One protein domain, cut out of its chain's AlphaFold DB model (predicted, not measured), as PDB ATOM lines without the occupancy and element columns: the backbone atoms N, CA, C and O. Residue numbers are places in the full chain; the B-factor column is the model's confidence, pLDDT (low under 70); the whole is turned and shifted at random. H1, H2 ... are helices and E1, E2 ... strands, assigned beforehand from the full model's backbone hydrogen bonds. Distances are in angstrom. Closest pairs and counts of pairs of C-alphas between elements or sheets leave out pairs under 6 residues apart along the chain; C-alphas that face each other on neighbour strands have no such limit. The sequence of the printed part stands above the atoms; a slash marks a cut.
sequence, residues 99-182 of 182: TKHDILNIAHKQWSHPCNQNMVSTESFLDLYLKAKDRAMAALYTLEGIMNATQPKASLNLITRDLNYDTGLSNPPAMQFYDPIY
ATOM      1  N   THR A  99     -17.154 -11.121  12.657       79.00
ATOM      2  CA  THR A  99     -18.348 -10.319  12.364       79.00
ATOM      3  C   THR A  99     -19.119 -10.850  11.162       79.00
ATOM      4  O   THR A  99     -20.189 -10.331  10.856       79.00
ATOM      5  N   LYS A 100     -18.589 -11.865  10.467       84.19
ATOM      6  CA  LYS A 100     -19.222 -12.449   9.280       84.19
ATOM      7  C   LYS A 100     -20.295 -13.453   9.662       84.19
ATOM      8  O   LYS A 100     -21.312 -13.513   8.978       84.19
ATOM      9  N   HIS A 101     -20.058 -14.212  10.726       85.50
ATOM     10  CA  HIS A 101     -20.996 -15.211  11.215       85.50
ATOM     11  C   HIS A 101     -21.668 -14.735  12.504       85.50
ATOM     12  O   HIS A 101     -21.010 -14.391  13.491       85.50
ATOM     13  N   ASP A 102     -22.996 -14.752  12.518       86.75
ATOM     14  CA  ASP A 102     -23.819 -14.447  13.680       86.75
ATOM     15  C   ASP A 102     -23.943 -15.669  14.599       86.75
ATOM     16  O   ASP A 102     -25.014 -16.237  14.805       86.75
ATOM     17  N   ILE A 103     -22.809 -16.069  15.178       85.94
ATOM     18  CA  ILE A 103     -22.679 -17.269  16.026       85.94
ATOM     19  C   ILE A 103     -23.636 -17.229  17.231       85.94
ATOM     20  O   ILE A 103     -24.039 -18.265  17.755       85.94
ATOM     21  N   LEU A 104     -23.982 -16.031  17.710       88.81
ATOM     22  CA  LEU A 104     -24.875 -15.854  18.859       88.81
ATOM     23  C   LEU A 104     -26.342 -15.680  18.451       88.81
ATOM     24  O   LEU A 104     -27.187 -15.555  19.339       88.81
ATOM     25  N   ASN A 105     -26.637 -15.678  17.149       91.88
ATOM     26  CA  ASN A 105     -27.949 -15.408  16.576       91.88
ATOM     27  C   ASN A 105     -28.567 -14.089  17.082       91.88
ATOM     28  O   ASN A 105     -29.737 -14.037  17.456       91.88
ATOM     29  N   ILE A 106     -27.770 -13.018  17.133       89.94
ATOM     30  CA  ILE A 106     -28.205 -11.666  17.525       89.94
ATOM     31  C   ILE A 106     -29.256 -11.127  16.547       89.94
ATOM     32  O   ILE A 106     -30.131 -10.357  16.934       89.94
ATOM     33  N   ALA A 107     -29.208 -11.543  15.282       90.94
ATOM     34  CA  ALA A 107     -30.199 -11.200  14.271       90.94
ATOM     35  C   ALA A 107     -31.524 -11.969  14.426       90.94
ATOM     36  O   ALA A 107     -32.443 -11.732  13.642       90.94
ATOM     37  N   HIS A 108     -31.635 -12.877  15.408       93.56
ATOM     38  CA  HIS A 108     -32.835 -13.673  15.679       93.56
ATOM     39  C   HIS A 108     -33.340 -14.450  14.452       93.56
ATOM     40  O   HIS A 108     -34.545 -14.558  14.204       93.56
ATOM     41  N   LYS A 109     -32.414 -15.011  13.666       93.31
ATOM     42  CA  LYS A 109     -32.748 -15.936  12.584       93.31
ATOM     43  C   LYS A 109     -33.446 -17.166  13.157       93.31
ATOM     44  O   LYS A 109     -33.197 -17.595  14.288       93.31
ATOM     45  N   GLN A 110     -34.332 -17.721  12.344       93.00
ATOM     46  CA  GLN A 110     -35.050 -18.938  12.667       93.00
ATOM     47  C   GLN A 110     -34.083 -20.125  12.740       93.00
ATOM     48  O   GLN A 110     -33.260 -20.306  11.847       93.00
ATOM     49  N   TRP A 111     -34.229 -20.952  13.770       91.56
ATOM     50  CA  TRP A 111     -33.502 -22.206  13.930       91.56
ATOM     51  C   TRP A 111     -34.384 -23.285  14.533       91.56
ATOM     52  O   TRP A 111     -35.429 -22.996  15.117       91.56
ATOM     53  N   SER A 112     -33.970 -24.538  14.367       91.56
ATOM     54  CA  SER A 112     -34.735 -25.691  14.833       91.56
ATOM     55  C   SER A 112     -33.998 -26.435  15.935       91.56
ATOM     56  O   SER A 112     -32.776 -26.562  15.912       91.56
ATOM     57  N   HIS A 113     -34.749 -26.960  16.895       90.81
ATOM     58  CA  HIS A 113     -34.200 -27.741  17.988       90.81
ATOM     59  C   HIS A 113     -33.514 -29.021  17.469       90.81
ATOM     60  O   HIS A 113     -34.110 -29.742  16.663       90.81
ATOM     61  N   PRO A 114     -32.325 -29.401  17.978       90.94
ATOM     62  CA  PRO A 114     -31.559 -30.519  17.421       90.94
ATOM     63  C   PRO A 114     -32.224 -31.893  17.574       90.94
ATOM     64  O   PRO A 114     -31.895 -32.837  16.856       90.94
ATOM     65  N   CYS A 115     -33.186 -32.007  18.492       91.19
ATOM     66  CA  CYS A 115     -33.986 -33.218  18.703       91.19
ATOM     67  C   CYS A 115     -35.304 -33.234  17.907       91.19
ATOM     68  O   CYS A 115     -35.958 -34.271  17.835       91.19
ATOM     69  N   ASN A 116     -35.749 -32.095  17.361       89.69
ATOM     70  CA  ASN A 116     -37.025 -31.995  16.652       89.69
ATOM     71  C   ASN A 116     -37.039 -30.779  15.715       89.69
ATOM     72  O   ASN A 116     -37.187 -29.647  16.172       89.69
ATOM     73  N   GLN A 117     -36.976 -31.019  14.404       89.06
ATOM     74  CA  GLN A 117     -36.964 -29.959  13.393       89.06
ATOM     75  C   GLN A 117     -38.237 -29.087  13.387       89.06
ATOM     76  O   GLN A 117     -38.204 -27.941  12.959       89.06
ATOM     77  N   ASN A 118     -39.362 -29.596  13.898       90.25
ATOM     78  CA  ASN A 118     -40.603 -28.820  13.989       90.25
ATOM     79  C   ASN A 118     -40.612 -27.857  15.186       90.25
ATOM     80  O   ASN A 118     -41.459 -26.968  15.259       90.25
ATOM     81  N   MET A 119     -39.695 -28.033  16.144       90.69
ATOM     82  CA  MET A 119     -39.519 -27.101  17.253       90.69
ATOM     83  C   MET A 119     -38.634 -25.950  16.800       90.69
ATOM     84  O   MET A 119     -37.411 -25.995  16.911       90.69
ATOM     85  N   VAL A 120     -39.288 -24.924  16.282       91.94
ATOM     86  CA  VAL A 120     -38.645 -23.731  15.753       91.94
ATOM     87  C   VAL A 120     -38.521 -22.656  16.833       91.94
ATOM     88  O   VAL A 120     -39.442 -22.448  17.622       91.94
ATOM     89  N   SER A 121     -37.401 -21.940  16.837       91.81
ATOM     90  CA  SER A 121     -37.140 -20.787  17.691       91.81
ATOM     91  C   SER A 121     -36.446 -19.669  16.909       91.81
ATOM     92  O   SER A 121     -35.796 -19.907  15.895       91.81
ATOM     93  N   THR A 122     -36.592 -18.435  17.379       94.44
ATOM     94  CA  THR A 122     -35.821 -17.262  16.932       94.44
ATOM     95  C   THR A 122     -34.975 -16.699  18.071       94.44
ATOM     96  O   THR A 122     -34.461 -15.585  17.995       94.44
ATOM     97  N   GLU A 123     -34.877 -17.429  19.182       93.81
ATOM     98  CA  GLU A 123     -34.112 -16.993  20.342       93.81
ATOM     99  C   GLU A 123     -32.622 -16.977  20.017       93.81
ATOM    100  O   GLU A 123     -32.081 -17.916  19.428       93.81
ATOM    101  N   SER A 124     -31.966 -15.896  20.416       93.31
ATOM    102  CA  SER A 124     -30.517 -15.790  20.410       93.31
ATOM    103  C   SER A 124     -29.922 -16.628  21.543       93.31
ATOM    104  O   SER A 124     -30.598 -16.987  22.513       93.31
ATOM    105  N   PHE A 125     -28.613 -16.873  21.487       91.00
ATOM    106  CA  PHE A 125     -27.888 -17.455  22.619       91.00
ATOM    107  C   PHE A 125     -28.097 -16.637  23.908       91.00
ATOM    108  O   PHE A 125     -28.171 -17.198  25.002       91.00
ATOM    109  N   LEU A 126     -28.215 -15.309  23.792       92.38
ATOM    110  CA  LEU A 126     -28.392 -14.418  24.937       92.38
ATOM    111  C   LEU A 126     -29.769 -14.555  25.578       92.38
ATOM    112  O   LEU A 126     -29.853 -14.546  26.806       92.38
ATOM    113  N   ASP A 127     -30.823 -14.729  24.782       94.62
ATOM    114  CA  ASP A 127     -32.174 -14.945  25.308       94.62
ATOM    115  C   ASP A 127     -32.235 -16.246  26.099       94.62
ATOM    116  O   ASP A 127     -32.686 -16.265  27.247       94.62
ATOM    117  N   LEU A 128     -31.695 -17.323  25.517       91.62
ATOM    118  CA  LEU A 128     -31.625 -18.630  26.163       91.62
ATOM    119  C   LEU A 128     -30.807 -18.560  27.456       91.62
ATOM    120  O   LEU A 128     -31.238 -19.076  28.489       91.62
ATOM    121  N   TYR A 129     -29.661 -17.872  27.426       91.94
ATOM    122  CA  TYR A 129     -28.821 -17.660  28.601       91.94
ATOM    123  C   TYR A 129     -29.556 -16.894  29.708       91.94
ATOM    124  O   TYR A 129     -29.525 -17.305  30.870       91.94
ATOM    125  N   LEU A 130     -30.240 -15.795  29.377       93.62
ATOM    126  CA  LEU A 130     -30.986 -15.003  30.355       93.62
ATOM    127  C   LEU A 130     -32.152 -15.801  30.947       93.62
ATOM    128  O   LEU A 130     -32.289 -15.836  32.168       93.62
ATOM    129  N   LYS A 131     -32.910 -16.533  30.124       91.81
ATOM    130  CA  LYS A 131     -33.970 -17.437  30.598       91.81
ATOM    131  C   LYS A 131     -33.428 -18.525  31.522       91.81
ATOM    132  O   LYS A 131     -34.049 -18.830  32.542       91.81
ATOM    133  N   ALA A 132     -32.279 -19.111  31.188       89.62
ATOM    134  CA  ALA A 132     -31.629 -20.116  32.022       89.62
ATOM    135  C   ALA A 132     -31.179 -19.523  33.366       89.62
ATOM    136  O   ALA A 132     -31.443 -20.110  34.414       89.62
ATOM    137  N   LYS A 133     -30.570 -18.332  33.346       92.75
ATOM    138  CA  LYS A 133     -30.168 -17.593  34.549       92.75
ATOM    139  C   LYS A 133     -31.372 -17.282  35.441       92.75
ATOM    140  O   LYS A 133     -31.318 -17.543  36.639       92.75
ATOM    141  N   ASP A 134     -32.463 -16.778  34.874       93.31
ATOM    142  CA  ASP A 134     -33.669 -16.434  35.633       93.31
ATOM    143  C   ASP A 134     -34.319 -17.678  36.251       93.31
ATOM    144  O   ASP A 134     -34.706 -17.664  37.421       93.31
ATOM    145  N   ARG A 135     -34.339 -18.799  35.519       89.69
ATOM    146  CA  ARG A 135     -34.777 -20.097  36.052       89.69
ATOM    147  C   ARG A 135     -33.881 -20.580  37.195       89.69
ATOM    148  O   ARG A 135     -34.398 -21.056  38.203       89.69
ATOM    149  N   ALA A 136     -32.561 -20.448  37.058       90.44
ATOM    150  CA  ALA A 136     -31.612 -20.827  38.101       90.44
ATOM    151  C   ALA A 136     -31.796 -19.976  39.367       90.44
ATOM    152  O   ALA A 136     -31.867 -20.524  40.464       90.44
ATOM    153  N   MET A 137     -31.955 -18.656  39.224       94.06
ATOM    154  CA  MET A 137     -32.246 -17.766  40.353       94.06
ATOM    155  C   MET A 137     -33.560 -18.147  41.044       94.06
ATOM    156  O   MET A 137     -33.590 -18.275  42.264       94.06
ATOM    157  N   ALA A 138     -34.628 -18.406  40.283       90.94
ATOM    158  CA  ALA A 138     -35.906 -18.845  40.845       90.94
ATOM    159  C   ALA A 138     -35.780 -20.163  41.630       90.94
ATOM    160  O   ALA A 138     -36.373 -20.305  42.703       90.94
ATOM    161  N   ALA A 139     -34.989 -21.114  41.123       90.62
ATOM    162  CA  ALA A 139     -34.720 -22.376  41.808       90.62
ATOM    163  C   ALA A 139     -33.965 -22.155  43.128       90.62
ATOM    164  O   ALA A 139     -34.353 -22.723  44.148       90.62
ATOM    165  N   LEU A 140     -32.941 -21.294  43.129       92.69
ATOM    166  CA  LEU A 140     -32.173 -20.958  44.330       92.69
ATOM    167  C   LEU A 140     -33.034 -20.264  45.394       92.69
ATOM    168  O   LEU A 140     -33.013 -20.689  46.546       92.69
ATOM    169  N   TYR A 141     -33.844 -19.272  45.016       92.00
ATOM    170  CA  TYR A 141     -34.750 -18.599  45.957       92.00
ATOM    171  C   TYR A 141     -35.802 -19.545  46.536       92.00
ATOM    172  O   TYR A 141     -36.160 -19.458  47.709       92.00
ATOM    173  N   THR A 142     -36.281 -20.483  45.723       90.69
ATOM    174  CA  THR A 142     -37.236 -21.495  46.180       90.69
ATOM    175  C   THR A 142     -36.582 -22.466  47.158       90.69
ATOM    176  O   THR A 142     -37.167 -22.776  48.193       90.69
ATOM    177  N   LEU A 143     -35.355 -22.912  46.870       91.75
ATOM    178  CA  LEU A 143     -34.582 -23.758  47.776       91.75
ATOM    179  C   LEU A 143     -34.331 -23.052  49.115       91.75
ATOM    180  O   LEU A 143     -34.552 -23.646  50.167       91.75
ATOM    181  N   GLU A 144     -33.927 -21.783  49.080       93.12
ATOM    182  CA  GLU A 144     -33.762 -20.957  50.278       93.12
ATOM    183  C   GLU A 144     -35.068 -20.863  51.081       93.12
ATOM    184  O   GLU A 144     -35.064 -21.070  52.295       93.12
ATOM    185  N   GLY A 145     -36.199 -20.627  50.410       91.81
ATOM    186  CA  GLY A 145     -37.506 -20.566  51.061       91.81
ATOM    187  C   GLY A 145     -37.933 -21.885  51.714       91.81
ATOM    188  O   GLY A 145     -38.551 -21.874  52.782       91.81
ATOM    189  N   ILE A 146     -37.573 -23.023  51.116       91.50
ATOM    190  CA  ILE A 146     -37.796 -24.352  51.699       91.50
ATOM    191  C   ILE A 146     -36.909 -24.543  52.938       91.50
ATOM    192  O   ILE A 146     -37.423 -24.911  53.993       91.50
ATOM    193  N   MET A 147     -35.604 -24.260  52.837       92.12
ATOM    194  CA  MET A 147     -34.644 -24.433  53.941       92.12
ATOM    195  C   MET A 147     -34.970 -23.548  55.149       92.12
ATOM    196  O   MET A 147     -34.869 -23.998  56.286       92.12
ATOM    197  N   ASN A 148     -35.412 -22.311  54.902       94.50
ATOM    198  CA  ASN A 148     -35.771 -21.346  55.943       94.50
ATOM    199  C   ASN A 148     -37.237 -21.459  56.403       94.50
ATOM    200  O   ASN A 148     -37.711 -20.607  57.152       94.50
ATOM    201  N   ALA A 149     -37.971 -22.478  55.943       89.12
ATOM    202  CA  ALA A 149     -39.381 -22.722  56.258       89.12
ATOM    203  C   ALA A 149     -40.341 -21.547  55.958       89.12
ATOM    204  O   ALA A 149     -41.453 -21.505  56.486       89.12
ATOM    205  N   THR A 150     -39.964 -20.621  55.071       89.94
ATOM    206  CA  THR A 150     -40.848 -19.543  54.595       89.94
ATOM    207  C   THR A 150     -41.769 -20.021  53.472       89.94
ATOM    208  O   THR A 150     -42.883 -19.522  53.328       89.94
ATOM    209  N   GLN A 151     -41.339 -21.030  52.704       85.69
ATOM    210  CA  GLN A 151     -42.114 -21.689  51.646       85.69
ATOM    211  C   GLN A 151     -41.954 -23.225  51.694       85.69
ATOM    212  O   GLN A 151     -41.548 -23.844  50.711       85.69
ATOM    213  N   PRO A 152     -42.299 -23.896  52.808       78.25
ATOM    214  CA  PRO A 152     -41.950 -25.305  53.039       78.25
ATOM    215  C   PRO A 152     -42.667 -26.298  52.107       78.25
ATOM    216  O   PRO A 152     -42.278 -27.457  52.026       78.25
ATOM    217  N   LYS A 153     -43.725 -25.861  51.413       84.50
ATOM    218  CA  LYS A 153     -44.478 -26.667  50.436       84.50
ATOM    219  C   LYS A 153     -44.121 -26.349  48.981       84.50
ATOM    220  O   LYS A 153     -44.745 -26.904  48.078       84.50
ATOM    221  N   ALA A 154     -43.184 -25.432  48.737       83.06
ATOM    222  CA  ALA A 154     -42.756 -25.133  47.378       83.06
ATOM    223  C   ALA A 154     -42.042 -26.347  46.764       83.06
ATOM    224  O   ALA A 154     -41.406 -27.134  47.462       83.06
ATOM    225  N   SER A 155     -42.171 -26.514  45.448       83.56
ATOM    226  CA  SER A 155     -41.590 -27.644  44.724       83.56
ATOM    227  C   SER A 155     -40.619 -27.152  43.664       83.56
ATOM    228  O   SER A 155     -40.998 -26.403  42.762       83.56
ATOM    229  N   LEU A 156     -39.378 -27.633  43.734       82.88
ATOM    230  CA  LEU A 156     -38.351 -27.345  42.731       82.88
ATOM    231  C   LEU A 156     -38.716 -27.909  41.351       82.88
ATOM    232  O   LEU A 156     -38.348 -27.312  40.342       82.88
ATOM    233  N   ASN A 157     -39.503 -28.989  41.292       82.94
ATOM    234  CA  ASN A 157     -39.914 -29.618  40.032       82.94
ATOM    235  C   ASN A 157     -40.730 -28.676  39.138       82.94
ATOM    236  O   ASN A 157     -40.659 -28.780  37.917       82.94
ATOM    237  N   LEU A 158     -41.465 -27.717  39.715       76.38
ATOM    238  CA  LEU A 158     -42.206 -26.712  38.940       76.38
ATOM    239  C   LEU A 158     -41.271 -25.757  38.178       76.38
ATOM    240  O   LEU A 158     -41.657 -25.181  37.156       76.38
ATOM    241  N   ILE A 159     -40.038 -25.608  38.665       79.88
ATOM    242  CA  ILE A 159     -39.021 -24.703  38.129       79.88
ATOM    243  C   ILE A 159     -38.091 -25.453  37.177       79.88
ATOM    244  O   ILE A 159     -37.825 -24.971  36.077       79.88
ATOM    245  N   THR A 160     -37.621 -26.636  37.576       75.94
ATOM    246  CA  THR A 160     -36.678 -27.448  36.792       75.94
ATOM    247  C   THR A 160     -37.357 -28.253  35.688       75.94
ATOM    248  O   THR A 160     -36.727 -28.504  34.667       75.94
ATOM    249  N   ARG A 161     -38.642 -28.600  35.861       81.44
ATOM    250  CA  ARG A 161     -39.526 -29.251  34.875       81.44
ATOM    251  C   ARG A 161     -38.991 -30.551  34.264       81.44
ATOM    252  O   ARG A 161     -39.353 -30.867  33.136       81.44
ATOM    253  N   ASP A 162     -38.147 -31.283  34.994       84.81
ATOM    254  CA  ASP A 162     -37.558 -32.550  34.525       84.81
ATOM    255  C   ASP A 162     -36.877 -32.427  33.144       84.81
ATOM    256  O   ASP A 162     -36.967 -33.296  32.278       84.81
ATOM    257  N   LEU A 163     -36.243 -31.279  32.895       85.19
ATOM    258  CA  LEU A 163     -35.574 -31.020  31.627       85.19
ATOM    259  C   LEU A 163     -34.174 -31.627  31.653       85.19
ATOM    260  O   LEU A 163     -33.402 -31.414  32.589       85.19
ATOM    261  N   ASN A 164     -33.831 -32.345  30.591       86.88
ATOM    262  CA  ASN A 164     -32.484 -32.838  30.372       86.88
ATOM    263  C   ASN A 164     -31.497 -31.673  30.146       86.88
ATOM    264  O   ASN A 164     -31.846 -30.661  29.539       86.88
ATOM    265  N   TYR A 165     -30.260 -31.829  30.626       81.69
ATOM    266  CA  TYR A 165     -29.230 -30.785  30.567       81.69
ATOM    267  C   TYR A 165     -28.826 -30.412  29.132       81.69
ATOM    268  O   TYR A 165     -28.705 -29.229  28.825       81.69
ATOM    269  N   ASP A 166     -28.666 -31.406  28.257       84.75
ATOM    270  CA  ASP A 166     -28.136 -31.210  26.902       84.75
ATOM    271  C   ASP A 166     -29.189 -30.661  25.935       84.75
ATOM    272  O   ASP A 166     -28.877 -29.943  24.988       84.75
ATOM    273  N   THR A 167     -30.450 -31.018  26.164       86.50
ATOM    274  CA  THR A 167     -31.533 -30.824  25.187       86.50
ATOM    275  C   THR A 167     -32.683 -29.978  25.714       86.50
ATOM    276  O   THR A 167     -33.548 -29.582  24.947       86.50
ATOM    277  N   GLY A 168     -32.768 -29.726  27.020       85.69
ATOM    278  CA  GLY A 168     -33.877 -28.971  27.598       85.69
ATOM    279  C   GLY A 168     -35.256 -29.620  27.411       85.69
ATOM    280  O   GLY A 168     -36.257 -28.921  27.543       85.69
ATOM    281  N   LEU A 169     -35.324 -30.921  27.105       88.19
ATOM    282  CA  LEU A 169     -36.557 -31.703  26.955       88.19
ATOM    283  C   LEU A 169     -36.642 -32.782  28.041       88.19
ATOM    284  O   LEU A 169     -35.617 -33.315  28.464       88.19
ATOM    285  N   SER A 170     -37.854 -33.135  28.474       86.75
ATOM    286  CA  SER A 170     -38.061 -34.355  29.268       86.75
ATOM    287  C   SER A 170     -38.025 -35.552  28.317       86.75
ATOM    288  O   SER A 170     -38.739 -35.558  27.313       86.75
ATOM    289  N   ASN A 171     -37.163 -36.533  28.605       85.62
ATOM    290  CA  ASN A 171     -36.915 -37.716  27.768       85.62
ATOM    291  C   ASN A 171     -36.605 -37.382  26.292       85.62
ATOM    292  O   ASN A 171     -37.396 -37.699  25.400       85.62
ATOM    293  N   PRO A 172     -35.466 -36.722  26.015       84.19
ATOM    294  CA  PRO A 172     -35.150 -36.277  24.666       84.19
ATOM    295  C   PRO A 172     -34.911 -37.446  23.700       84.19
ATOM    296  O   PRO A 172     -34.220 -38.406  24.058       84.19
ATOM    297  N   PRO A 173     -35.406 -37.361  22.451       88.12
ATOM    298  CA  PRO A 173     -34.932 -38.228  21.383       88.12
ATOM    299  C   PRO A 173     -33.492 -37.854  20.990       88.12
ATOM    300  O   PRO A 173     -32.942 -36.851  21.446       88.12
ATOM    301  N   ALA A 174     -32.865 -38.664  20.137       90.50
ATOM    302  CA  ALA A 174     -31.502 -38.404  19.681       90.50
ATOM    303  C   ALA A 174     -31.386 -37.045  18.961       90.50
ATOM    304  O   ALA A 174     -32.252 -36.677  18.164       90.50
ATOM    305  N   MET A 175     -30.285 -36.329  19.202       90.25
ATOM    306  CA  MET A 175     -29.934 -35.128  18.445       90.25
ATOM    307  C   MET A 175     -29.509 -35.533  17.032       90.25
ATOM    308  O   MET A 175     -28.470 -36.161  16.846       90.25
ATOM    309  N   GLN A 176     -30.343 -35.220  16.044       91.56
ATOM    310  CA  GLN A 176     -30.134 -35.612  14.645       91.56
ATOM    311  C   GLN A 176     -30.103 -34.405  13.703       91.56
ATOM    312  O   GLN A 176     -29.547 -34.493  12.611       91.56
ATOM    313  N   PHE A 177     -30.674 -33.275  14.124       86.88
ATOM    314  CA  PHE A 177     -30.817 -32.086  13.296       86.88
ATOM    315  C   PHE A 177     -29.765 -31.047  13.694       86.88
ATOM    316  O   PHE A 177     -29.969 -30.258  14.610       86.88
ATOM    317  N   TYR A 178     -28.616 -31.058  13.023       82.12
ATOM    318  CA  TYR A 178     -27.564 -30.063  13.232       82.12
ATOM    319  C   TYR A 178     -27.610 -29.029  12.107       82.12
ATOM    320  O   TYR A 178     -27.044 -29.249  11.041       82.12
ATOM    321  N   ASP A 179     -28.303 -27.917  12.354       73.00
ATOM    322  CA  ASP A 179     -28.393 -26.773  11.439       73.00
ATOM    323  C   ASP A 179     -27.843 -25.517  12.140       73.00
ATOM    324  O   ASP A 179     -28.596 -24.765  12.768       73.00
ATOM    325  N   PRO A 180     -26.507 -25.354  12.185       68.88
ATOM    326  CA  PRO A 180     -25.882 -24.245  12.891       68.88
ATOM    327  C   PRO A 180     -26.219 -22.909  12.219       68.88
ATOM    328  O   PRO A 180     -26.029 -22.727  11.017       68.88
ATOM    329  N   ILE A 181     -26.682 -21.954  13.022       70.56
ATOM    330  CA  ILE A 181     -26.964 -20.589  12.574       70.56
ATOM    331  C   ILE A 181     -25.635 -19.855  12.394       70.56
ATOM    332  O   ILE A 181     -24.836 -19.779  13.331       70.56
ATOM    333  N   TYR A 182     -25.435 -19.282  11.209       61.78
ATOM    334  CA  TYR A 182     -24.343 -18.361  10.904       61.78
ATOM    335  C   TYR A 182     -24.873 -17.081  10.257       61.78
ATOM    336  O   TYR A 182     -25.956 -17.100   9.621       61.78
TER     337      TYR A 182
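Overview. This is residues 99 to 182 of the 182 residues of an uncharacterized protein of Erysipelotrichaceae bacterium (UniProt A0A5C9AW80). One long helix, H1, makes most of the length of a flat, open frame, with the small strand hairpin E1 and E2 near the end where H1 begins. After H1 the chain folds back through the short helix H2, and the unnamed residues 161 to 182 run back past the hairpin, leaving a loose loop. The printed part has 84 residues, with two named strands and two named helices in the order E1, E2, H1, H2; the sheet E1 - E2 is antiparallel and the class is mixed, with 36 residues, under half, in named elements. The whole is loose, with a radius of gyration of the C-alphas of 16.3 A and spans of 51 by 30 by 15 A.

Along the chain. Residues 99 to 110 hold no named element. E1 is residues 111 to 113, beginning at C-alpha 111 (-33.502, -22.206, 13.930), and E2 is residues 116 to 121, 11.3 A long. H1, residues 125 to 147, is 32.8 A long and ends at C-alpha 147 (-34.644, -24.433, 53.941). H2 is residues 157 to 160, ending at C-alpha 160 (-36.678, -27.448, 36.792).

Arrangement. E1 and E2 form an antiparallel hairpin, their directions at 130 degrees, with N 111 and O 121 at 2.8 A and N 113 and O 119 at 2.8 A, within hydrogen-bond range. A tight link of 3 residues joins E2 to H1. E1 and H1 are apart. H1 touches H2 with residues 135 to 139 alone; the closest C-alphas, of Ala 139 and Ile 159, are 6.1 A apart. H2 is apart from E1 and E2. In H1 every O i to N i+4 pair is within hydrogen-bond range; H2 is too short for such a pair, and its one O i to N i+3 pair is not within range.

Size, cuts and confidence. The two C-alphas farthest apart, of Lys 100 and Ala 149, are 52.1 A apart. Residues 128 to 134, in H1, stand free. The printed part has no cut, and no link is long. Mean pLDDT of the printed part is 87.7; residues 180 and 182 are under 70.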